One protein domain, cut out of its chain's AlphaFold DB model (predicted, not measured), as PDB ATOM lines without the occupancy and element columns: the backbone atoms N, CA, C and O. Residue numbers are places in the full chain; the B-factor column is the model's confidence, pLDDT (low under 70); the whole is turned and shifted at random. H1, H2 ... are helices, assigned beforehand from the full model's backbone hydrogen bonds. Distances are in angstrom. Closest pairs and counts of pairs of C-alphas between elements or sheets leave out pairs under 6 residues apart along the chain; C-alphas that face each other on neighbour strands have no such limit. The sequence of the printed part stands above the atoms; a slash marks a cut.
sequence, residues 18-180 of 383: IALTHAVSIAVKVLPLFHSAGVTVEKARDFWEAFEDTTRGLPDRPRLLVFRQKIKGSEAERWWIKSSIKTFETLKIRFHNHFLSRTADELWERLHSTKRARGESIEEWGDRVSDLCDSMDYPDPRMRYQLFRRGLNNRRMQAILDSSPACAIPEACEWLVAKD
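This is residues 18 to 180 of the 383 residues of the protein "CCHC-type domain-containing protein" of Phytophthora fragariae (UniProt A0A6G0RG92). Five helices, H1, H3, H5, H7 and H10, stand roughly side by side in a zigzag row along the longest axis, each touching the next. H2 packs on H5, H6 on H7, and H8 on H6, H7 and H10; H9 packs on H10 at the far end, and H4 is near H5. The printed part has 163 residues, with ten named helices, H1 to H10 in chain order, and no named strand: the class is all helix. The whole is compact, with a radius of gyration of the C-alphas of 17.6 A and spans of 54 by 38 by 23 A.

Start at H1, residues 18 to 30, which touches H3, residues 60 to 70, with residues 24 to 28 alone; the closest C-alphas, of Val 28 and Val 66, are 6.0 A apart. Between them comes H2, residues 41 to 54; its residues 41 to 45 alone touch H5, residues 88 to 100, opposite ways at a shallow tilt of 19 degrees, with the closest C-alphas, of Val 41 and Leu 100, 5.1 A apart. Before H5 look for H4, residues 74 to 82, which touches no helix but is near H5. H3 and H5 run the same way at a shallow tilt of 33 degrees, only just short of steep; the closest C-alphas, of Asp 60 and Phe 88, are 5.2 A apart. H5, H6, residues 104 to 113, and H7, residues 122 to 135, form an up and down bundle, each running against the one before. H6 and H7 are a helical hairpin, closest at the C-alphas of Leu 111 and Leu 132, 6.5 A. H7, the hub, touches H5, H6, H8, residues 141 to 151, and H10, residues 169 to 178; H7 and H10 run opposite ways at 2 degrees, with the closest C-alphas, of Glu 123 and Cys 173, 5.9 A apart. H9, residues 155 to 162, touches H10 at a steep tilt of 67 degrees, closest at the C-alphas of Leu 161 and Ala 172, 7.0 A. In each of the ten helices, every O i to N i+4 pair is within hydrogen-bond range.

Find C-alpha 18 at (63.098, 71.355, 73.726); from there H1 runs 18.5 A. H2 is 19.8 A long and H7 20.0 A. H10 ends at C-alpha 178, at (100.993, 85.200, 61.355).

The C-alphas of Lys 29 and Ser 163, the two farthest apart, are 53.9 A apart. The printed part has no cut, and no link is long. The model's pLDDT is under 70 at residue 38 and residues 102 to 105.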
ATOM      1  N   ILE A  18      64.212  72.295  73.922       73.62
ATOM      2  CA  ILE A  18      63.098  71.355  73.726       73.62
ATOM      3  C   ILE A  18      62.788  71.163  72.233       73.62
ATOM      4  O   ILE A  18      62.627  70.029  71.778       73.62
ATOM      5  N   ALA A  19      62.752  72.250  71.454       76.31
ATOM      6  CA  ALA A  19      62.525  72.187  70.010       76.31
ATOM      7  C   ALA A  19      63.659  71.439  69.291       76.31
ATOM      8  O   ALA A  19      63.399  70.644  68.389       76.31
ATOM      9  N   LEU A  20      64.904  71.630  69.742       81.25
ATOM     10  CA  LEU A  20      66.072  70.918  69.230       81.25
ATOM     11  C   LEU A  20      65.967  69.405  69.471       81.25
ATOM     12  O   LEU A  20      66.131  68.619  68.539       81.25
ATOM     13  N   THR A  21      65.659  68.980  70.701       81.06
ATOM     14  CA  THR A  21      65.531  67.554  71.046       81.06
ATOM     15  C   THR A  21      64.388  66.891  70.281       81.06
ATOM     16  O   THR A  21      64.531  65.761  69.808       81.06
ATOM     17  N   HIS A  22      63.270  67.597  70.096       81.31
ATOM     18  CA  HIS A  22      62.154  67.104  69.295       81.31
ATOM     19  C   HIS A  22      62.534  66.947  67.813       81.31
ATOM     20  O   HIS A  22      62.291  65.890  67.231       81.31
ATOM     21  N   ALA A  23      63.205  67.941  67.223       82.38
ATOM     22  CA  ALA A  23      63.666  67.885  65.835       82.38
ATOM     23  C   ALA A  23      64.690  66.758  65.599       82.38
ATOM     24  O   ALA A  23      64.588  66.027  64.616       82.38
ATOM     25  N   VAL A  24      65.619  66.541  66.538       85.56
ATOM     26  CA  VAL A  24      66.550  65.398  66.509       85.56
ATOM     27  C   VAL A  24      65.799  64.069  66.586       85.56
ATOM     28  O   VAL A  24      66.094  63.154  65.819       85.56
ATOM     29  N   SER A  25      64.809  63.954  67.476       86.06
ATOM     30  CA  SER A  25      63.999  62.735  67.605       86.06
ATOM     31  C   SER A  25      63.232  62.420  66.320       86.06
ATOM     32  O   SER A  25      63.226  61.270  65.880       86.06
ATOM     33  N   ILE A  26      62.633  63.433  65.684       85.31
ATOM     34  CA  ILE A  26      61.953  63.284  64.392       85.31
ATOM     35  C   ILE A  26      62.945  62.832  63.322       85.31
ATOM     36  O   ILE A  26      62.682  61.842  62.643       85.31
ATOM     37  N   ALA A  27      64.105  63.483  63.217       85.31
ATOM     38  CA  ALA A  27      65.111  63.116  62.228       85.31
ATOM     39  C   ALA A  27      65.571  61.659  62.391       85.31
ATOM     40  O   ALA A  27      65.624  60.901  61.423       85.31
ATOM     41  N   VAL A  28      65.812  61.215  63.629       87.44
ATOM     42  CA  VAL A  28      66.154  59.814  63.916       87.44
ATOM     43  C   VAL A  28      64.995  58.861  63.610       87.44
ATOM     44  O   VAL A  28      65.249  57.705  63.299       87.44
ATOM     45  N   LYS A  29      63.732  59.274  63.667       87.62
ATOM     46  CA  LYS A  29      62.614  58.387  63.306       87.62
ATOM     47  C   LYS A  29      62.419  58.272  61.797       87.62
ATOM     48  O   LYS A  29      62.181  57.174  61.312       87.62
ATOM     49  N   VAL A  30      62.535  59.384  61.076       88.88
ATOM     50  CA  VAL A  30      62.214  59.468  59.642       88.88
ATOM     51  C   VAL A  30      63.348  58.941  58.763       88.88
ATOM     52  O   VAL A  30      63.091  58.349  57.719       88.88
ATOM     53  N   LEU A  31      64.604  59.117  59.179       90.62
ATOM     54  CA  LEU A  31      65.737  58.741  58.337       90.62
ATOM     55  C   LEU A  31      65.919  57.222  58.217       90.62
ATOM     56  O   LEU A  31      65.915  56.530  59.242       90.62
ATOM     57  N   PRO A  32      66.177  56.691  57.010       88.50
ATOM     58  CA  PRO A  32      66.560  55.295  56.850       88.50
ATOM     59  C   PRO A  32      67.938  55.024  57.473       88.50
ATOM     60  O   PRO A  32      68.746  55.932  57.677       88.50
ATOM     61  N   LEU A  33      68.206  53.760  57.809       90.50
ATOM     62  CA  LEU A  33      69.546  53.329  58.219       90.50
ATOM     63  C   LEU A  33      70.455  53.223  56.993       90.50
ATOM     64  O   LEU A  33      70.061  52.667  55.969       90.50
ATOM     65  N   PHE A  34      71.692  53.692  57.129       90.19
ATOM     66  CA  PHE A  34      72.739  53.493  56.137       90.19
ATOM     67  C   PHE A  34      73.570  52.272  56.514       90.19
ATOM     68  O   PHE A  34      74.289  52.298  57.511       90.19
ATOM     69  N   HIS A  35      73.480  51.203  55.723       86.81
ATOM     70  CA  HIS A  35      74.300  50.007  55.895       86.81
ATOM     71  C   HIS A  35      75.421  49.985  54.857       86.81
ATOM     72  O   HIS A  35      75.140  49.976  53.665       86.81
ATOM     73  N   SER A  36      76.679  49.930  55.304       82.88
ATOM     74  CA  SER A  36      77.837  49.951  54.394       82.88
ATOM     75  C   SER A  36      78.008  48.672  53.567       82.88
ATOM     76  O   SER A  36      78.599  48.702  52.493       82.88
ATOM     77  N   ALA A  37      77.493  47.534  54.041       77.62
ATOM     78  CA  ALA A  37      77.647  46.252  53.359       77.62
ATOM     79  C   ALA A  37      76.861  46.224  52.037       77.62
ATOM     80  O   ALA A  37      75.630  46.249  52.038       77.62
ATOM     81  N   GLY A  38      77.575  46.144  50.910       66.31
ATOM     82  CA  GLY A  38      76.966  46.049  49.580       66.31
ATOM     83  C   GLY A  38      76.250  47.326  49.127       66.31
ATOM     84  O   GLY A  38      75.358  47.256  48.279       66.31
ATOM     85  N   VAL A  39      76.603  48.486  49.693       78.19
ATOM     86  CA  VAL A  39      75.979  49.761  49.325       78.19
ATOM     87  C   VAL A  39      76.431  50.208  47.931       78.19
ATOM     88  O   VAL A  39      77.622  50.211  47.603       78.19
ATOM     89  N   THR A  40      75.469  50.552  47.075       82.44
ATOM     90  CA  THR A  40      75.745  51.164  45.769       82.44
ATOM     91  C   THR A  40      75.861  52.680  45.915       82.44
ATOM     92  O   THR A  40      75.406  53.239  46.915       82.44
ATOM     93  N   VAL A  41      76.475  53.352  44.934       82.19
ATOM     94  CA  VAL A  41      76.617  54.822  44.950       82.19
ATOM     95  C   VAL A  41      75.247  55.490  45.012       82.19
ATOM     96  O   VAL A  41      75.069  56.474  45.722       82.19
ATOM     97  N   GLU A  42      74.262  54.922  44.322       83.44
ATOM     98  CA  GLU A  42      72.888  55.416  44.273       83.44
ATOM     99  C   GLU A  42      72.245  55.339  45.659       83.44
ATOM    100  O   GLU A  42      71.767  56.344  46.167       83.44
ATOM    101  N   LYS A  43      72.353  54.196  46.350       86.75
ATOM    102  CA  LYS A  43      71.822  54.053  47.717       86.75
ATOM    103  C   LYS A  43      72.504  54.984  48.716       86.75
ATOM    104  O   LYS A  43      71.863  55.469  49.646       86.75
ATOM    105  N   ALA A  44      73.806  55.213  48.552       88.38
ATOM    106  CA  ALA A  44      74.527  56.177  49.369       88.38
ATOM    107  C   ALA A  44      74.087  57.616  49.081       88.38
ATOM    108  O   ALA A  44      74.006  58.417  50.014       88.38
ATOM    109  N   ARG A  45      73.757  57.931  47.823       88.69
ATOM    110  CA  ARG A  45      73.247  59.242  47.412       88.69
ATOM    111  C   ARG A  45      71.856  59.482  47.978       88.69
ATOM    112  O   ARG A  45      71.669  60.485  48.656       88.69
ATOM    113  N   ASP A  46      70.947  58.527  47.803       89.81
ATOM    114  CA  ASP A  46      69.574  58.599  48.313       89.81
ATOM    115  C   ASP A  46      69.559  58.794  49.836       89.81
ATOM    116  O   ASP A  46      68.829  59.631  50.371       89.81
ATOM    117  N   PHE A  47      70.414  58.055  50.556       92.88
ATOM    118  CA  PHE A  47      70.579  58.242  51.996       92.88
ATOM    119  C   PHE A  47      71.100  59.640  52.340       92.88
ATOM    120  O   PHE A  47      70.584  60.271  53.264       92.88
ATOM    121  N   TRP A  48      72.126  60.117  51.629       93.75
ATOM    122  CA  TRP A  48      72.718  61.425  51.890       93.75
ATOM    123  C   TRP A  48      71.720  62.562  51.654       93.75
ATOM    124  O   TRP A  48      71.603  63.444  52.503       93.75
ATOM    125  N   GLU A  49      70.970  62.522  50.552       92.06
ATOM    126  CA  GLU A  49      69.931  63.509  50.235       92.06
ATOM    127  C   GLU A  49      68.840  63.524  51.312       92.06
ATOM    128  O   GLU A  49      68.550  64.577  51.885       92.06
ATOM    129  N   ALA A  50      68.325  62.349  51.696       92.81
ATOM    130  CA  ALA A  50      67.350  62.242  52.778       92.81
ATOM    131  C   ALA A  50      67.898  62.796  54.106       92.81
ATOM    132  O   ALA A  50      67.192  63.514  54.823       92.81
ATOM    133  N   PHE A  51      69.159  62.490  54.440       94.38
ATOM    134  CA  PHE A  51      69.845  62.982  55.637       94.38
ATOM    135  C   PHE A  51      70.001  64.502  55.643       94.38
ATOM    136  O   PHE A  51      69.692  65.149  56.650       94.38
ATOM    137  N   GLU A  52      70.456  65.082  54.536       92.75
ATOM    138  CA  GLU A  52      70.674  66.519  54.406       92.75
ATOM    139  C   GLU A  52      69.354  67.294  54.520       92.75
ATOM    140  O   GLU A  52      69.295  68.273  55.272       92.75
ATOM    141  N   ASP A  53      68.287  66.802  53.886       91.69
ATOM    142  CA  ASP A  53      66.952  67.404  53.934       91.69
ATOM    143  C   ASP A  53      66.299  67.292  55.308       91.69
ATOM    144  O   ASP A  53      65.824  68.289  55.855       91.69
ATOM    145  N   THR A  54      66.329  66.107  55.916       91.44
ATOM    146  CA  THR A  54      65.673  65.879  57.214       91.44
ATOM    147  C   THR A  54      66.368  66.629  58.352       91.44
ATOM    148  O   THR A  54      65.749  66.968  59.359       91.44
ATOM    149  N   THR A  55      67.668  66.893  58.215       91.81
ATOM    150  CA  THR A  55      68.453  67.605  59.233       91.81
ATOM    151  C   THR A  55      68.671  69.082  58.913       91.81
ATOM    152  O   THR A  55      69.440  69.758  59.603       91.81
ATOM    153  N   ARG A  56      68.015  69.603  57.871       89.19
ATOM    154  CA  ARG A  56      68.146  70.996  57.446       89.19
ATOM    155  C   ARG A  56      67.740  71.941  58.583       89.19
ATOM    156  O   ARG A  56      66.680  71.795  59.181       89.19
ATOM    157  N   GLY A  57      68.599  72.914  58.886       84.38
ATOM    158  CA  GLY A  57      68.374  73.883  59.966       84.38
ATOM    159  C   GLY A  57      68.778  73.404  61.367       84.38
ATOM    160  O   GLY A  57      68.711  74.190  62.309       84.38
ATOM    161  N   LEU A  58      69.241  72.157  61.525       89.38
ATOM    162  CA  LEU A  58      69.897  71.726  62.759       89.38
ATOM    163  C   LEU A  58      71.351  72.230  62.804       89.38
ATOM    164  O   LEU A  58      72.012  72.264  61.765       89.38
ATOM    165  N   PRO A  59      71.887  72.566  63.990       88.81
ATOM    166  CA  PRO A  59      73.305  72.859  64.142       88.81
ATOM    167  C   PRO A  59      74.147  71.578  64.043       88.81
ATOM    168  O   PRO A  59      73.643  70.468  64.232       88.81
ATOM    169  N   ASP A  60      75.446  71.734  63.797       89.81
ATOM    170  CA  ASP A  60      76.373  70.638  63.484       89.81
ATOM    171  C   ASP A  60      76.326  69.476  64.474       89.81
ATOM    172  O   ASP A  60      76.146  68.326  64.080       89.81
ATOM    173  N   ARG A  61      76.429  69.758  65.776       90.31
ATOM    174  CA  ARG A  61      76.523  68.711  66.803       90.31
ATOM    175  C   ARG A  61      75.318  67.749  66.787       90.31
ATOM    176  O   ARG A  61      75.545  66.541  66.719       90.31
ATOM    177  N   PRO A  62      74.057  68.219  66.785       91.12
ATOM    178  CA  PRO A  62      72.894  67.376  66.511       91.12
ATOM    179  C   PRO A  62      72.959  66.583  65.204       91.12
ATOM    180  O   PRO A  62      72.658  65.391  65.225       91.12
ATOM    181  N   ARG A  63      73.378  67.193  64.085       93.69
ATOM    182  CA  ARG A  63      73.478  66.491  62.790       93.69
ATOM    183  C   ARG A  63      74.456  65.321  62.871       93.69
ATOM    184  O   ARG A  63      74.119  64.219  62.445       93.69
ATOM    185  N   LEU A  64      75.622  65.525  63.489       93.06
ATOM    186  CA  LEU A  64      76.629  64.476  63.683       93.06
ATOM    187  C   LEU A  64      76.115  63.328  64.566       93.06
ATOM    188  O   LEU A  64      76.383  62.164  64.276       93.06
ATOM    189  N   LEU A  65      75.339  63.631  65.613       91.56
ATOM    190  CA  LEU A  65      74.730  62.611  66.474       91.56
ATOM    191  C   LEU A  65      73.680  61.780  65.729       91.56
ATOM    192  O   LEU A  65      73.699  60.550  65.812       91.56
ATOM    193  N   VAL A  66      72.792  62.438  64.974       92.44
ATOM    194  CA  VAL A  66      71.799  61.756  64.126       92.44
ATOM    195  C   VAL A  66      72.510  60.852  63.124       92.44
ATOM    196  O   VAL A  66      72.166  59.678  63.001       92.44
ATOM    197  N   PHE A  67      73.544  61.366  62.455       93.50
ATOM    198  CA  PHE A  67      74.319  60.602  61.487       93.50
ATOM    199  C   PHE A  67      74.977  59.373  62.118       93.50
ATOM    200  O   PHE A  67      74.813  58.259  61.620       93.50
ATOM    201  N   ARG A  68      75.652  59.539  63.264       91.38
ATOM    202  CA  ARG A  68      76.301  58.436  63.984       91.38
ATOM    203  C   ARG A  68      75.323  57.320  64.352       91.38
ATOM    204  O   ARG A  68      75.697  56.145  64.322       91.38
ATOM    205  N   GLN A  69      74.091  57.687  64.702       91.31
ATOM    206  CA  GLN A  69      73.030  56.736  65.015       91.31
ATOM    207  C   GLN A  69      72.545  55.981  63.770       91.31
ATOM    208  O   GLN A  69      72.144  54.818  63.878       91.31
ATOM    209  N   LYS A  70      72.570  56.639  62.604       92.06
ATOM    210  CA  LYS A  70      72.025  56.129  61.343       92.06
ATOM    211  C   LYS A  70      72.997  55.317  60.504       92.06
ATOM    212  O   LYS A  70      72.534  54.461  59.755       92.06
ATOM    213  N   ILE A  71      74.303  55.508  60.666       91.00
ATOM    214  CA  ILE A  71      75.298  54.648  60.022       91.00
ATOM    215  C   ILE A  71      75.461  53.316  60.757       91.00
ATOM    216  O   ILE A  71      75.532  53.262  61.989       91.00
ATOM    217  N   LYS A  72      75.531  52.234  59.986       89.44
ATOM    218  CA  LYS A  72      75.702  50.855  60.442       89.44
ATOM    219  C   LYS A  72      76.583  50.076  59.469       89.44
ATOM    220  O   LYS A  72      76.650  50.372  58.277       89.44
ATOM    221  N   GLY A  73      77.209  49.024  59.981       87.25
ATOM    222  CA  GLY A  73      78.092  48.154  59.208       87.25
ATOM    223  C   GLY A  73      79.565  48.400  59.516       87.25
ATOM    224  O   GLY A  73      79.972  49.502  59.877       87.25
ATOM    225  N   SER A  74      80.363  47.341  59.392       83.56
ATOM    226  CA  SER A  74      81.759  47.313  59.845       83.56
ATOM    227  C   SER A  74      82.650  48.330  59.132       83.56
ATOM    228  O   SER A  74      83.539  48.907  59.755       83.56
ATOM    229  N   GLU A  75      82.414  48.570  57.843       83.88
ATOM    230  CA  GLU A  75      83.156  49.552  57.053       83.88
ATOM    231  C   GLU A  75      82.786  50.984  57.444       83.88
ATOM    232  O   GLU A  75      83.682  51.753  57.784       83.88
ATOM    233  N   ALA A  76      81.492  51.323  57.516       86.12
ATOM    234  CA  ALA A  76      81.069  52.662  57.936       86.12
ATOM    235  C   ALA A  76      81.452  52.986  59.382       86.12
ATOM    236  O   ALA A  76      81.865  54.106  59.668       86.12
ATOM    237  N   GLU A  77      81.367  52.021  60.296       86.25
ATOM    238  CA  GLU A  77      81.792  52.228  61.681       86.25
ATOM    239  C   GLU A  77      83.305  52.429  61.785       86.25
ATOM    240  O   GLU A  77      83.762  53.340  62.478       86.25
ATOM    241  N   ARG A  78      84.094  51.634  61.051       83.19
ATOM    242  CA  ARG A  78      85.551  51.795  60.992       83.19
ATOM    243  C   ARG A  78      85.944  53.132  60.369       83.19
ATOM    244  O   ARG A  78      86.835  53.796  60.894       83.19
ATOM    245  N   TRP A  79      85.296  53.520  59.273       87.50
ATOM    246  CA  TRP A  79      85.508  54.807  58.619       87.50
ATOM    247  C   TRP A  79      85.169  55.965  59.557       87.50
ATOM    248  O   TRP A  79      85.978  56.875  59.697       87.50
ATOM    249  N   TRP A  80      84.041  55.902  60.269       88.12
ATOM    250  CA  TRP A  80      83.643  56.939  61.220       88.12
ATOM    251  C   TRP A  80      84.645  57.107  62.365       88.12
ATOM    252  O   TRP A  80      84.988  58.227  62.719       88.12
ATOM    253  N   ILE A  81      85.138  56.004  62.940       82.81
ATOM    254  CA  ILE A  81      86.119  56.052  64.039       82.81
ATOM    255  C   ILE A  81      87.443  56.676  63.577       82.81
ATOM    256  O   ILE A  81      88.090  57.385  64.344       82.81
ATOM    257  N   LYS A  82      87.851  56.411  62.332       76.56
ATOM    258  CA  LYS A  82      89.088  56.956  61.752       76.56
ATOM    259  C   LYS A  82      88.934  58.393  61.260       76.56
ATOM    260  O   LYS A  82      89.901  59.146  61.258       76.56
ATOM    261  N   SER A  83      87.735  58.769  60.835       72.25
ATOM    262  CA  SER A  83      87.454  60.090  60.291       72.25
ATOM    263  C   SER A  83      87.202  61.057  61.442       72.25
ATOM    264  O   SER A  83      86.127  61.071  62.034       72.25
ATOM    265  N   SER A  84      88.192  61.886  61.773       78.31
ATOM    266  CA  SER A  84      88.008  62.989  62.725       78.31
ATOM    267  C   SER A  84      87.055  64.034  62.126       78.31
ATOM    268  O   SER A  84      87.492  64.959  61.447       78.31
ATOM    269  N   ILE A  85      85.748  63.871  62.350       85.00
ATOM    270  CA  ILE A  85      84.683  64.726  61.810       85.00
ATOM    271  C   ILE A  85      84.117  65.596  62.937       85.00
ATOM    272  O   ILE A  85      83.536  65.083  63.894       85.00
ATOM    273  N   LYS A  86      84.284  66.917  62.819       85.50
ATOM    274  CA  LYS A  86      83.856  67.895  63.838       85.50
ATOM    275  C   LYS A  86      82.707  68.798  63.388       85.50
ATOM    276  O   LYS A  86      81.991  69.317  64.240       85.50
ATOM    277  N   THR A  87      82.516  68.953  62.079       86.81
ATOM    278  CA  THR A  87      81.505  69.831  61.471       86.81
ATOM    279  C   THR A  87      80.660  69.066  60.455       86.81
ATOM    280  O   THR A  87      81.055  68.000  59.965       86.81
ATOM    281  N   PHE A  88      79.482  69.601  60.128       87.06
ATOM    282  CA  PHE A  88      78.624  69.015  59.095       87.06
ATOM    283  C   PHE A  88      79.268  69.089  57.701       87.06
ATOM    284  O   PHE A  88      79.120  68.167  56.901       87.06
ATOM    285  N   GLU A  89      80.030  70.144  57.426       82.88
ATOM    286  CA  GLU A  89      80.730  70.314  56.151       82.88
ATOM    287  C   GLU A  89      81.811  69.238  55.959       82.88
ATOM    288  O   GLU A  89      81.839  68.550  54.936       82.88
ATOM    289  N   THR A  90      82.636  68.996  56.984       83.44
ATOM    290  CA  THR A  90      83.627  67.910  56.967       83.44
ATOM    291  C   THR A  90      82.958  66.546  56.805       83.44
ATOM    292  O   THR A  90      83.457  65.697  56.062       83.44
ATOM    293  N   LEU A  91      81.807  66.328  57.457       89.06
ATOM    294  CA  LEU A  91      81.026  65.102  57.289       89.06
ATOM    295  C   LEU A  91      80.616  64.903  55.828       89.06
ATOM    296  O   LEU A  91      80.839  63.829  55.270       89.06
ATOM    297  N   LYS A  92      80.037  65.936  55.213       86.44
ATOM    298  CA  LYS A  92      79.590  65.913  53.818       86.44
ATOM    299  C   LYS A  92      80.725  65.543  52.882       86.44
ATOM    300  O   LYS A  92      80.586  64.625  52.079       86.44
ATOM    301  N   ILE A  93      81.866  66.203  53.030       81.25
ATOM    302  CA  ILE A  93      83.039  65.956  52.192       81.25
ATOM    303  C   ILE A  93      83.530  64.519  52.358       81.25
ATOM    304  O   ILE A  93      83.647  63.794  51.372       81.25
ATOM    305  N   ARG A  94      83.762  64.080  53.599       83.38
ATOM    306  CA  ARG A  94      84.287  62.741  53.893       83.38
ATOM    307  C   ARG A  94      83.327  61.637  53.442       83.38
ATOM    308  O   ARG A  94      83.782  60.618  52.929       83.38
ATOM    309  N   PHE A  95      82.017  61.827  53.613       87.00
ATOM    310  CA  PHE A  95      81.013  60.855  53.176       87.00
ATOM    311  C   PHE A  95      80.972  60.745  51.654       87.00
ATOM    312  O   PHE A  95      80.998  59.637  51.119       87.00
ATOM    313  N   HIS A  96      80.958  61.888  50.958       83.00
ATOM    314  CA  HIS A  96      80.995  61.925  49.496       83.00
ATOM    315  C   HIS A  96      82.241  61.217  48.967       83.00
ATOM    316  O   HIS A  96      82.127  60.339  48.122       83.00
ATOM    317  N   ASN A  97      83.407  61.511  49.531       79.69
ATOM    318  CA  ASN A  97      84.664  60.905  49.104       79.69
ATOM    319  C   ASN A  97      84.708  59.384  49.303       79.69
ATOM    320  O   ASN A  97      85.283  58.681  48.484       79.69
ATOM    321  N   HIS A  98      84.147  58.878  50.402       80.62
ATOM    322  CA  HIS A  98      84.288  57.467  50.755       80.62
ATOM    323  C   HIS A  98      83.188  56.581  50.161       80.62
ATOM    324  O   HIS A  98      83.457  55.456  49.754       80.62
ATOM    325  N   PHE A  99      81.946  57.076  50.114       82.50
ATOM    326  CA  PHE A  99      80.786  56.276  49.709       82.50
ATOM    327  C   PHE A  99      80.188  56.676  48.359       82.50
ATOM    328  O   PHE A  99      79.477  55.863  47.764       82.50
ATOM    329  N   LEU A 100      80.444  57.897  47.870       79.94
ATOM    330  CA  LEU A 100      79.901  58.376  46.592       79.94
ATOM    331  C   LEU A 100      80.943  58.398  45.475       79.94
ATOM    332  O   LEU A 100      80.613  58.041  44.347       79.94
ATOM    333  N   SER A 101      82.184  58.768  45.776       72.25
ATOM    334  CA  SER A 101      83.297  58.691  44.836       72.25
ATOM    335  C   SER A 101      83.913  57.297  44.904       72.25
ATOM    336  O   SER A 101      84.488  56.908  45.917       72.25
ATOM    337  N   ARG A 102      83.757  56.510  43.836       61.97
ATOM    338  CA  ARG A 102      84.255  55.122  43.788       61.97
ATOM    339  C   ARG A 102      85.606  55.001  43.106       61.97
ATOM    340  O   ARG A 102      86.285  53.995  43.296       61.97
ATOM    341  N   THR A 103      85.989  55.987  42.300       65.06
ATOM    342  CA  THR A 103      87.246  55.951  41.552       65.06
ATOM    343  C   THR A 103      88.235  56.980  42.084       65.06
ATOM    344  O   THR A 103      87.860  58.071  42.518       65.06
ATOM    345  N   ALA A 104      89.523  56.631  42.035       63.59
ATOM    346  CA  ALA A 104      90.596  57.569  42.347       63.59
ATOM    347  C   ALA A 104      90.509  58.825  41.462       63.59
ATOM    348  O   ALA A 104      90.794  59.913  41.942       63.59
ATOM    349  N   ASP A 105      90.044  58.683  40.217       66.69
ATOM    350  CA  ASP A 105      89.893  59.786  39.266       66.69
ATOM    351  C   ASP A 105      88.789  60.773  39.684       66.69
ATOM    352  O   ASP A 105      89.019  61.978  39.689       66.69
ATOM    353  N   GLU A 106      87.618  60.294  40.121       72.19
ATOM    354  CA  GLU A 106      86.536  61.161  40.627       72.19
ATOM    355  C   GLU A 106      86.952  61.940  41.883       72.19
ATOM    356  O   GLU A 106      86.644  63.126  42.023       72.19
ATOM    357  N   LEU A 107      87.674  61.283  42.796       70.31
ATOM    358  CA  LEU A 107      88.253  61.915  43.987       70.31
ATOM    359  C   LEU A 107      89.294  62.971  43.613       70.31
ATOM    360  O   LEU A 107      89.319  64.063  44.189       70.31
ATOM    361  N   TRP A 108      90.133  62.657  42.630       75.94
ATOM    362  CA  TRP A 108      91.181  63.543  42.154       75.94
ATOM    363  C   TRP A 108      90.596  64.784  41.474       75.94
ATOM    364  O   TRP A 108      90.994  65.896  41.816       75.94
ATOM    365  N   GLU A 109      89.605  64.629  40.593       81.19
ATOM    366  CA  GLU A 109      88.883  65.741  39.956       81.19
ATOM    367  C   GLU A 109      88.186  66.638  40.984       81.19
ATOM    368  O   GLU A 109      88.251  67.872  40.913       81.19
ATOM    369  N   ARG A 110      87.569  66.037  42.007       80.50
ATOM    370  CA  ARG A 110      86.954  66.790  43.103       80.50
ATOM    371  C   ARG A 110      87.997  67.598  43.869       80.50
ATOM    372  O   ARG A 110      87.801  68.792  44.075       80.50
ATOM    373  N   LEU A 111      89.125  67.000  44.244       82.88
ATOM    374  CA  LEU A 111      90.208  67.719  44.921       82.88
ATOM    375  C   LEU A 111      90.783  68.852  44.060       82.88
ATOM    376  O   LEU A 111      91.062  69.932  44.567       82.88
ATOM    377  N   HIS A 112      90.902  68.640  42.751       81.25
ATOM    378  CA  HIS A 112      91.437  69.638  41.826       81.25
ATOM    379  C   HIS A 112      90.494  70.814  41.582       81.25
ATOM    380  O   HIS A 112      90.959  71.940  41.386       81.25
ATOM    381  N   SER A 113      89.188  70.568  41.578       83.44
ATOM    382  CA  SER A 113      88.156  71.598  41.418       83.44
ATOM    383  C   SER A 113      87.782  72.290  42.731       83.44
ATOM    384  O   SER A 113      87.152  73.348  42.701       83.44
ATOM    385  N   THR A 114      88.188  71.736  43.876       84.94
ATOM    386  CA  THR A 114      87.905  72.311  45.192       84.94
ATOM    387  C   THR A 114      88.638  73.645  45.349       84.94
ATOM    388  O   THR A 114      89.852  73.744  45.172       84.94
ATOM    389  N   LYS A 115      87.873  74.684  45.688       87.50
ATOM    390  CA  LYS A 115      88.363  76.030  45.987       87.50
ATOM    391  C   LYS A 115      87.910  76.449  47.384       87.50
ATOM    392  O   LYS A 115      86.842  76.033  47.850       87.50
ATOM    393  N   ARG A 116      88.705  77.295  48.037       85.62
ATOM    394  CA  ARG A 116      88.336  77.944  49.295       85.62
ATOM    395  C   ARG A 116      87.058  78.752  49.091       85.62
ATOM    396  O   ARG A 116      86.938  79.476  48.106       85.62
ATOM    397  N   ALA A 117      86.103  78.616  50.003       76.75
ATOM    398  CA  ALA A 117      84.844  79.343  49.925       76.75
ATOM    399  C   ALA A 117      84.986  80.765  50.493       76.75
ATOM    400  O   ALA A 117      85.805  81.031  51.376       76.75
ATOM    401  N   ARG A 118      84.155  81.696  50.013       70.38
ATOM    402  CA  ARG A 118      84.066  83.041  50.593       70.38
ATOM    403  C   ARG A 118      83.552  82.941  52.033       70.38
ATOM    404  O   ARG A 118      82.564  82.260  52.283       70.38
ATOM    405  N   GLY A 119      84.209  83.621  52.974       71.38
ATOM    406  CA  GLY A 119      83.844  83.557  54.397       71.38
ATOM    407  C   GLY A 119      84.542  82.446  55.188       71.38
ATOM    408  O   GLY A 119      84.585  82.518  56.410       71.38
ATOM    409  N   GLU A 120      85.128  81.461  54.510       79.25
ATOM    410  CA  GLU A 120      85.837  80.352  55.147       79.25
ATOM    411  C   GLU A 120      87.214  80.790  55.652       79.25
ATOM    412  O   GLU A 120      87.943  81.492  54.941       79.25
ATOM    413  N   SER A 121      87.608  80.366  56.852       81.94
ATOM    414  CA  SER A 121      88.958  80.622  57.363       81.94
ATOM    415  C   SER A 121      90.026  79.819  56.608       81.94
ATOM    416  O   SER A 121      89.751  78.843  55.908       81.94
ATOM    417  N   ILE A 122      91.282  80.253  56.718       83.94
ATOM    418  CA  ILE A 122      92.401  79.548  56.081       83.94
ATOM    419  C   ILE A 122      92.642  78.157  56.685       83.94
ATOM    420  O   ILE A 122      93.013  77.234  55.965       83.94
ATOM    421  N   GLU A 123      92.396  78.010  57.986       84.50
ATOM    422  CA  GLU A 123      92.554  76.754  58.720       84.50
ATOM    423  C   GLU A 123      91.468  75.754  58.319       84.50
ATOM    424  O   GLU A 123      91.788  74.622  57.976       84.50
ATOM    425  N   GLU A 124      90.204  76.189  58.242       83.94
ATOM    426  CA  GLU A 124      89.101  75.349  57.748       83.94
ATOM    427  C   GLU A 124      89.357  74.880  56.310       83.94
ATOM    428  O   GLU A 124      89.154  73.708  55.991       83.94
ATOM    429  N   TRP A 125      89.888  75.761  55.456       87.94
ATOM    430  CA  TRP A 125      90.308  75.385  54.109       87.94
ATOM    431  C   TRP A 125      91.430  74.336  54.121       87.94
ATOM    432  O   TRP A 125      91.365  73.341  53.393       87.94
ATOM    433  N   GLY A 126      92.449  74.537  54.960       88.38
ATOM    434  CA  GLY A 126      93.556  73.598  55.142       88.38
ATOM    435  C   GLY A 126      93.093  72.223  55.616       88.38
ATOM    436  O   GLY A 126      93.538  71.205  55.074       88.38
ATOM    437  N   ASP A 127      92.151  72.195  56.554       84.19
ATOM    438  CA  ASP A 127      91.521  70.977  57.056       84.19
ATOM    439  C   ASP A 127      90.741  70.268  55.944       84.19
ATOM    440  O   ASP A 127      90.942  69.073  55.727       84.19
ATOM    441  N   ARG A 128      89.934  70.986  55.148       85.25
ATOM    442  CA  ARG A 128      89.186  70.381  54.028       85.25
ATOM    443  C   ARG A 128      90.095  69.737  52.984       85.25
ATOM    444  O   ARG A 128      89.815  68.627  52.524       85.25
ATOM    445  N   VAL A 129      91.183  70.407  52.599       87.62
ATOM    446  CA  VAL A 129      92.150  69.851  51.636       87.62
ATOM    447  C   VAL A 129      92.877  68.648  52.229       87.62
ATOM    448  O   VAL A 129      93.046  67.637  51.544       87.62
ATOM    449  N   SER A 130      93.282  68.730  53.496       86.69
ATOM    450  CA  SER A 130      93.926  67.617  54.201       86.69
ATOM    451  C   SER A 130      92.997  66.407  54.282       86.69
ATOM    452  O   SER A 130      93.403  65.301  53.936       86.69
ATOM    453  N   ASP A 131      91.722  66.631  54.600       80.62
ATOM    454  CA  ASP A 131      90.685  65.608  54.672       80.62
ATOM    455  C   ASP A 131      90.451  64.900  53.328       80.62
ATOM    456  O   ASP A 131      90.268  63.676  53.297       80.62
ATOM    457  N   LEU A 132      90.467  65.651  52.220       79.81
ATOM    458  CA  LEU A 132      90.396  65.112  50.858       79.81
ATOM    459  C   LEU A 132      91.633  64.267  50.526       79.81
ATOM    460  O   LEU A 132      91.501  63.163  50.003       79.81
ATOM    461  N   CYS A 133      92.825  64.755  50.867       82.38
ATOM    462  CA  CYS A 133      94.078  64.045  50.617       82.38
ATOM    463  C   CYS A 133      94.196  62.756  51.444       82.38
ATOM    464  O   CYS A 133      94.661  61.740  50.929       82.38
ATOM    465  N   ASP A 134      93.755  62.777  52.703       80.75
ATOM    466  CA  ASP A 134      93.720  61.603  53.581       80.75
ATOM    467  C   ASP A 134      92.741  60.546  53.075       80.75
ATOM    468  O   ASP A 134      93.029  59.357  53.147       80.75
ATOM    469  N   SER A 135      91.612  60.967  52.499       73.12
ATOM    470  CA  SER A 135      90.627  60.042  51.922       73.12
ATOM    471  C   SER A 135      91.173  59.265  50.714       73.12
ATOM    472  O   SER A 135      90.647  58.206  50.388       73.12
ATOM    473  N   MET A 136      92.218  59.780  50.058       72.38
ATOM    474  CA  MET A 136      92.912  59.126  48.943       72.38
ATOM    475  C   MET A 136      94.214  58.425  49.367       72.38
ATOM    476  O   MET A 136      94.989  58.030  48.497       72.38
ATOM    477  N   ASP A 137      94.511  58.348  50.672       71.44
ATOM    478  CA  ASP A 137      95.806  57.897  51.204       71.44
ATOM    479  C   ASP A 137      97.006  58.614  50.547       71.44
ATOM    480  O   ASP A 137      98.078  58.040  50.356       71.44
ATOM    481  N   TYR A 138      96.839  59.889  50.174       76.44
ATOM    482  CA  TYR A 138      97.809  60.612  49.354       76.44
ATOM    483  C   TYR A 138      99.067  60.945  50.171       76.44
ATOM    484  O   TYR A 138      98.980  61.800  51.047       76.44
ATOM    485  N   PRO A 139     100.244  60.340  49.952       71.88
ATOM    486  CA  PRO A 139     101.301  60.362  50.964       71.88
ATOM    487  C   PRO A 139     102.229  61.584  50.896       71.88
ATOM    488  O   PRO A 139     102.946  61.833  51.860       71.88
ATOM    489  N   ASP A 140     102.255  62.331  49.784       82.62
ATOM    490  CA  ASP A 140     103.231  63.408  49.548       82.62
ATOM    491  C   ASP A 140     102.776  64.760  50.139       82.62
ATOM    492  O   ASP A 140     101.894  65.410  49.566       82.62
ATOM    493  N   PRO A 141     103.400  65.253  51.231       81.56
ATOM    494  CA  PRO A 141     103.017  66.514  51.869       81.56
ATOM    495  C   PRO A 141     103.223  67.738  50.972       81.56
ATOM    496  O   PRO A 141     102.472  68.708  51.065       81.56
ATOM    497  N   ARG A 142     104.219  67.692  50.082       81.06
ATOM    498  CA  ARG A 142     104.574  68.821  49.219       81.06
ATOM    499  C   ARG A 142     103.549  68.995  48.111       81.06
ATOM    500  O   ARG A 142     103.190  70.113  47.754       81.06
ATOM    501  N   MET A 143     103.053  67.884  47.588       84.88
ATOM    502  CA  MET A 143     101.997  67.896  46.590       84.88
ATOM    503  C   MET A 143     100.635  68.232  47.210       84.88
ATOM    504  O   MET A 143      99.896  69.030  46.638       84.88
ATOM    505  N   ARG A 144     100.344  67.750  48.430       89.88
ATOM    506  CA  ARG A 144      99.192  68.226  49.227       89.88
ATOM    507  C   ARG A 144      99.211  69.749  49.389       89.88
ATOM    508  O   ARG A 144      98.196  70.408  49.184       89.88
ATOM    509  N   TYR A 145     100.381  70.319  49.684       89.75
ATOM    510  CA  TYR A 145     100.566  71.768  49.759       89.75
ATOM    511  C   TYR A 145     100.298  72.483  48.425       89.75
ATOM    512  O   TYR A 145      99.648  73.525  48.416       89.75
ATOM    513  N   GLN A 146     100.727  71.926  47.288       87.44
ATOM    514  CA  GLN A 146     100.418  72.520  45.980       87.44
ATOM    515  C   GLN A 146      98.913  72.543  45.688       87.44
ATOM    516  O   GLN A 146      98.406  73.540  45.173       87.44
ATOM    517  N   LEU A 147      98.195  71.482  46.063       88.38
ATOM    518  CA  LEU A 147      96.739  71.396  45.914       88.38
ATOM    519  C   LEU A 147      96.028  72.434  46.785       88.38
ATOM    520  O   LEU A 147      95.158  73.158  46.300       88.38
ATOM    521  N   PHE A 148      96.476  72.584  48.033       90.94
ATOM    522  CA  PHE A 148      96.017  73.644  48.927       90.94
ATOM    523  C   PHE A 148      96.249  75.037  48.334       90.94
ATOM    524  O   PHE A 148      95.308  75.827  48.253       90.94
ATOM    525  N   ARG A 149      97.478  75.327  47.879       89.44
ATOM    526  CA  ARG A 149      97.863  76.641  47.342       89.44
ATOM    527  C   ARG A 149      97.046  77.001  46.102       89.44
ATOM    528  O   ARG A 149      96.564  78.124  45.995       89.44
ATOM    529  N   ARG A 150      96.840  76.036  45.199       88.12
ATOM    530  CA  ARG A 150      96.025  76.192  43.986       88.12
ATOM    531  C   ARG A 150      94.566  76.533  44.305       88.12
ATOM    532  O   ARG A 150      93.981  77.370  43.625       88.12
ATOM    533  N   GLY A 151      93.977  75.899  45.317       87.50
ATOM    534  CA  GLY A 151      92.570  76.115  45.661       87.50
ATOM    535  C   GLY A 151      92.288  77.382  46.480       87.50
ATOM    536  O   GLY A 151      91.122  77.705  46.677       87.50
ATOM    537  N   LEU A 152      93.302  78.145  46.915       85.12
ATOM    538  CA  LEU A 152      93.092  79.386  47.682       85.12
ATOM    539  C   LEU A 152      92.329  80.469  46.914       85.12
ATOM    540  O   LEU A 152      91.660  81.284  47.541       85.12
ATOM    541  N   ASN A 153      92.475  80.506  45.585       74.81
ATOM    542  CA  ASN A 153      91.844  81.472  44.676       74.81
ATOM    543  C   ASN A 153      91.959  82.960  45.095       74.81
ATOM    544  O   ASN A 153      91.173  83.790  44.657       74.81
ATOM    545  N   ASN A 154      92.940  83.303  45.939       80.00
ATOM    546  CA  ASN A 154      93.212  84.658  46.417       80.00
ATOM    547  C   ASN A 154      94.652  85.035  46.047       80.00
ATOM    548  O   ASN A 154      95.600  84.387  46.507       80.00
ATOM    549  N   ARG A 155      94.820  86.053  45.194       80.38
ATOM    550  CA  ARG A 155      96.136  86.440  44.650       80.38
ATOM    551  C   ARG A 155      97.095  86.931  45.730       80.38
ATOM    552  O   ARG A 155      98.259  86.538  45.733       80.38
ATOM    553  N   ARG A 156      96.605  87.723  46.683       80.06
ATOM    554  CA  ARG A 156      97.405  88.251  47.794       80.06
ATOM    555  C   ARG A 156      97.946  87.139  48.694       80.06
ATOM    556  O   ARG A 156      99.120  87.153  49.050       80.06
ATOM    557  N   MET A 157      97.120  86.148  49.032       82.75
ATOM    558  CA  MET A 157      97.559  84.999  49.832       82.75
ATOM    559  C   MET A 157      98.555  84.118  49.074       82.75
ATOM    560  O   MET A 157      99.531  83.668  49.667       82.75
ATOM    561  N   GLN A 158      98.352  83.918  47.767       84.94
ATOM    562  CA  GLN A 158      99.313  83.200  46.926       84.94
ATOM    563  C   GLN A 158     100.673  83.913  46.885       84.94
ATOM    564  O   GLN A 158     101.685  83.273  47.146       84.94
ATOM    565  N   ALA A 159     100.705  85.238  46.701       83.88
ATOM    566  CA  ALA A 159     101.950  86.017  46.700       83.88
ATOM    567  C   ALA A 159     102.704  85.963  48.048       83.88
ATOM    568  O   ALA A 159     103.937  85.903  48.092       83.88
ATOM    569  N   ILE A 160     101.975  85.946  49.169       83.00
ATOM    570  CA  ILE A 160     102.570  85.772  50.505       83.00
ATOM    571  C   ILE A 160     103.179  84.373  50.654       83.00
ATOM    572  O   ILE A 160     104.249  84.230  51.245       83.00
ATOM    573  N   LEU A 161     102.525  83.345  50.114       87.62
ATOM    574  CA  LEU A 161     103.051  81.982  50.128       87.62
ATOM    575  C   LEU A 161     104.241  81.793  49.179       87.62
ATOM    576  O   LEU A 161     105.139  81.024  49.502       87.62
ATOM    577  N   ASP A 162     104.303  82.515  48.062       85.25
ATOM    578  CA  ASP A 162     105.436  82.447  47.125       85.25
ATOM    579  C   ASP A 162     106.740  82.987  47.729       85.25
ATOM    580  O   ASP A 162     107.831  82.560  47.353       85.25
ATOM    581  N   SER A 163     106.629  83.898  48.697       82.75
ATOM    582  CA  SER A 163     107.758  84.423  49.477       82.75
ATOM    583  C   SER A 163     107.977  83.690  50.810       82.75
ATOM    584  O   SER A 163     108.885  84.038  51.566       82.75
ATOM    585  N   SER A 164     107.160  82.676  51.108       83.00
ATOM    586  CA  SER A 164     107.205  81.902  52.350       83.00
ATOM    587  C   SER A 164     108.089  80.654  52.219       83.00
ATOM    588  O   SER A 164     108.127  80.032  51.156       83.00
ATOM    589  N   PRO A 165     108.759  80.213  53.302       82.81
ATOM    590  CA  PRO A 165     109.415  78.909  53.343       82.81
ATOM    591  C   PRO A 165     108.433  77.727  53.473       82.81
ATOM    592  O   PRO A 165     108.885  76.581  53.461       82.81
ATOM    593  N   ALA A 166     107.124  77.972  53.626       85.06
ATOM    594  CA  ALA A 166     106.125  76.931  53.852       85.06
ATOM    595  C   ALA A 166     106.111  75.879  52.730       85.06
ATOM    596  O   ALA A 166     106.027  76.198  51.539       85.06
ATOM    597  N   CYS A 167     106.163  74.605  53.119       84.44
ATOM    598  CA  CYS A 167     106.173  73.467  52.201       84.44
ATOM    599  C   CYS A 167     105.100  72.412  52.511       84.44
ATOM    600  O   CYS A 167     104.955  71.447  51.756       84.44
ATOM    601  N   ALA A 168     104.334  72.622  53.584       87.19
ATOM    602  CA  ALA A 168     103.198  71.811  54.000       87.19
ATOM    603  C   ALA A 168     101.976  72.687  54.335       87.19
ATOM    604  O   ALA A 168     102.103  73.877  54.619       87.19
ATOM    605  N   ILE A 169     100.781  72.085  54.334       88.44
ATOM    606  CA  ILE A 169      99.519  72.784  54.644       88.44
ATOM    607  C   ILE A 169      99.536  73.436  56.041       88.44
ATOM    608  O   ILE A 169      99.200  74.618  56.116       88.44
ATOM    609  N   PRO A 170      99.962  72.753  57.129       87.06
ATOM    610  CA  PRO A 170      99.980  73.368  58.460       87.06
ATOM    611  C   PRO A 170     100.908  74.585  58.531       87.06
ATOM    612  O   PRO A 170     100.497  75.647  58.983       87.06
ATOM    613  N   GLU A 171     102.119  74.462  57.976       88.00
ATOM    614  CA  GLU A 171     103.101  75.555  57.908       88.00
ATOM    615  C   GLU A 171     102.550  76.763  57.135       88.00
ATOM    616  O   GLU A 171     102.761  77.912  57.516       88.00
ATOM    617  N   ALA A 172     101.822  76.511  56.044       89.19
ATOM    618  CA  ALA A 172     101.204  77.557  55.240       89.19
ATOM    619  C   ALA A 172     100.065  78.264  55.986       89.19
ATOM    620  O   ALA A 172      99.953  79.488  55.905       89.19
ATOM    621  N   CYS A 173      99.241  77.511  56.722       87.12
ATOM    622  CA  CYS A 173      98.176  78.070  57.553       87.12
ATOM    623  C   CYS A 173      98.763  78.948  58.662       87.12
ATOM    624  O   CYS A 173      98.381  80.110  58.769       87.12
ATOM    625  N   GLU A 174      99.752  78.447  59.406       86.88
ATOM    626  CA  GLU A 174     100.457  79.207  60.448       86.88
ATOM    627  C   GLU A 174     101.076  80.497  59.894       86.88
ATOM    628  O   GLU A 174     100.931  81.567  60.485       86.88
ATOM    629  N   TRP A 175     101.721  80.425  58.725       86.31
ATOM    630  CA  TRP A 175     102.334  81.590  58.088       86.31
ATOM    631  C   TRP A 175     101.302  82.641  57.671       86.31
ATOM    632  O   TRP A 175     101.515  83.837  57.875       86.31
ATOM    633  N   LEU A 176     100.175  82.213  57.097       85.75
ATOM    634  CA  LEU A 176      99.091  83.113  56.702       85.75
ATOM    635  C   LEU A 176      98.396  83.724  57.924       85.75
ATOM    636  O   LEU A 176      98.098  84.917  57.907       85.75
ATOM    637  N   VAL A 177      98.215  82.964  59.004       84.00
ATOM    638  CA  VAL A 177      97.712  83.484  60.285       84.00
ATOM    639  C   VAL A 177      98.668  84.535  60.854       84.00
ATOM    640  O   VAL A 177      98.234  85.634  61.190       84.00
ATOM    641  N   ALA A 178      99.976  84.261  60.876       81.38
ATOM    642  CA  ALA A 178     100.993  85.200  61.355       81.38
ATOM    643  C   ALA A 178     101.085  86.494  60.523       81.38
ATOM    644  O   ALA A 178     101.581  87.513  61.005       81.38
ATOM    645  N   LYS A 179     100.622  86.464  59.268       82.00
ATOM    646  CA  LYS A 179     100.535  87.625  58.370       82.00
ATOM    647  C   LYS A 179      99.165  88.307  58.385       82.00
ATOM    648  O   LYS A 179      98.912  89.131  57.510       82.00
ATOM    649  N   ASP A 180      98.319  87.979  59.361       76.06
ATOM    650  CA  ASP A 180      96.972  88.540  59.530       76.06
ATOM    651  C   ASP A 180      96.033  88.236  58.342       76.06
ATOM    652  O   ASP A 180      95.105  88.973  58.028       76.06
TER     653      ASP A 180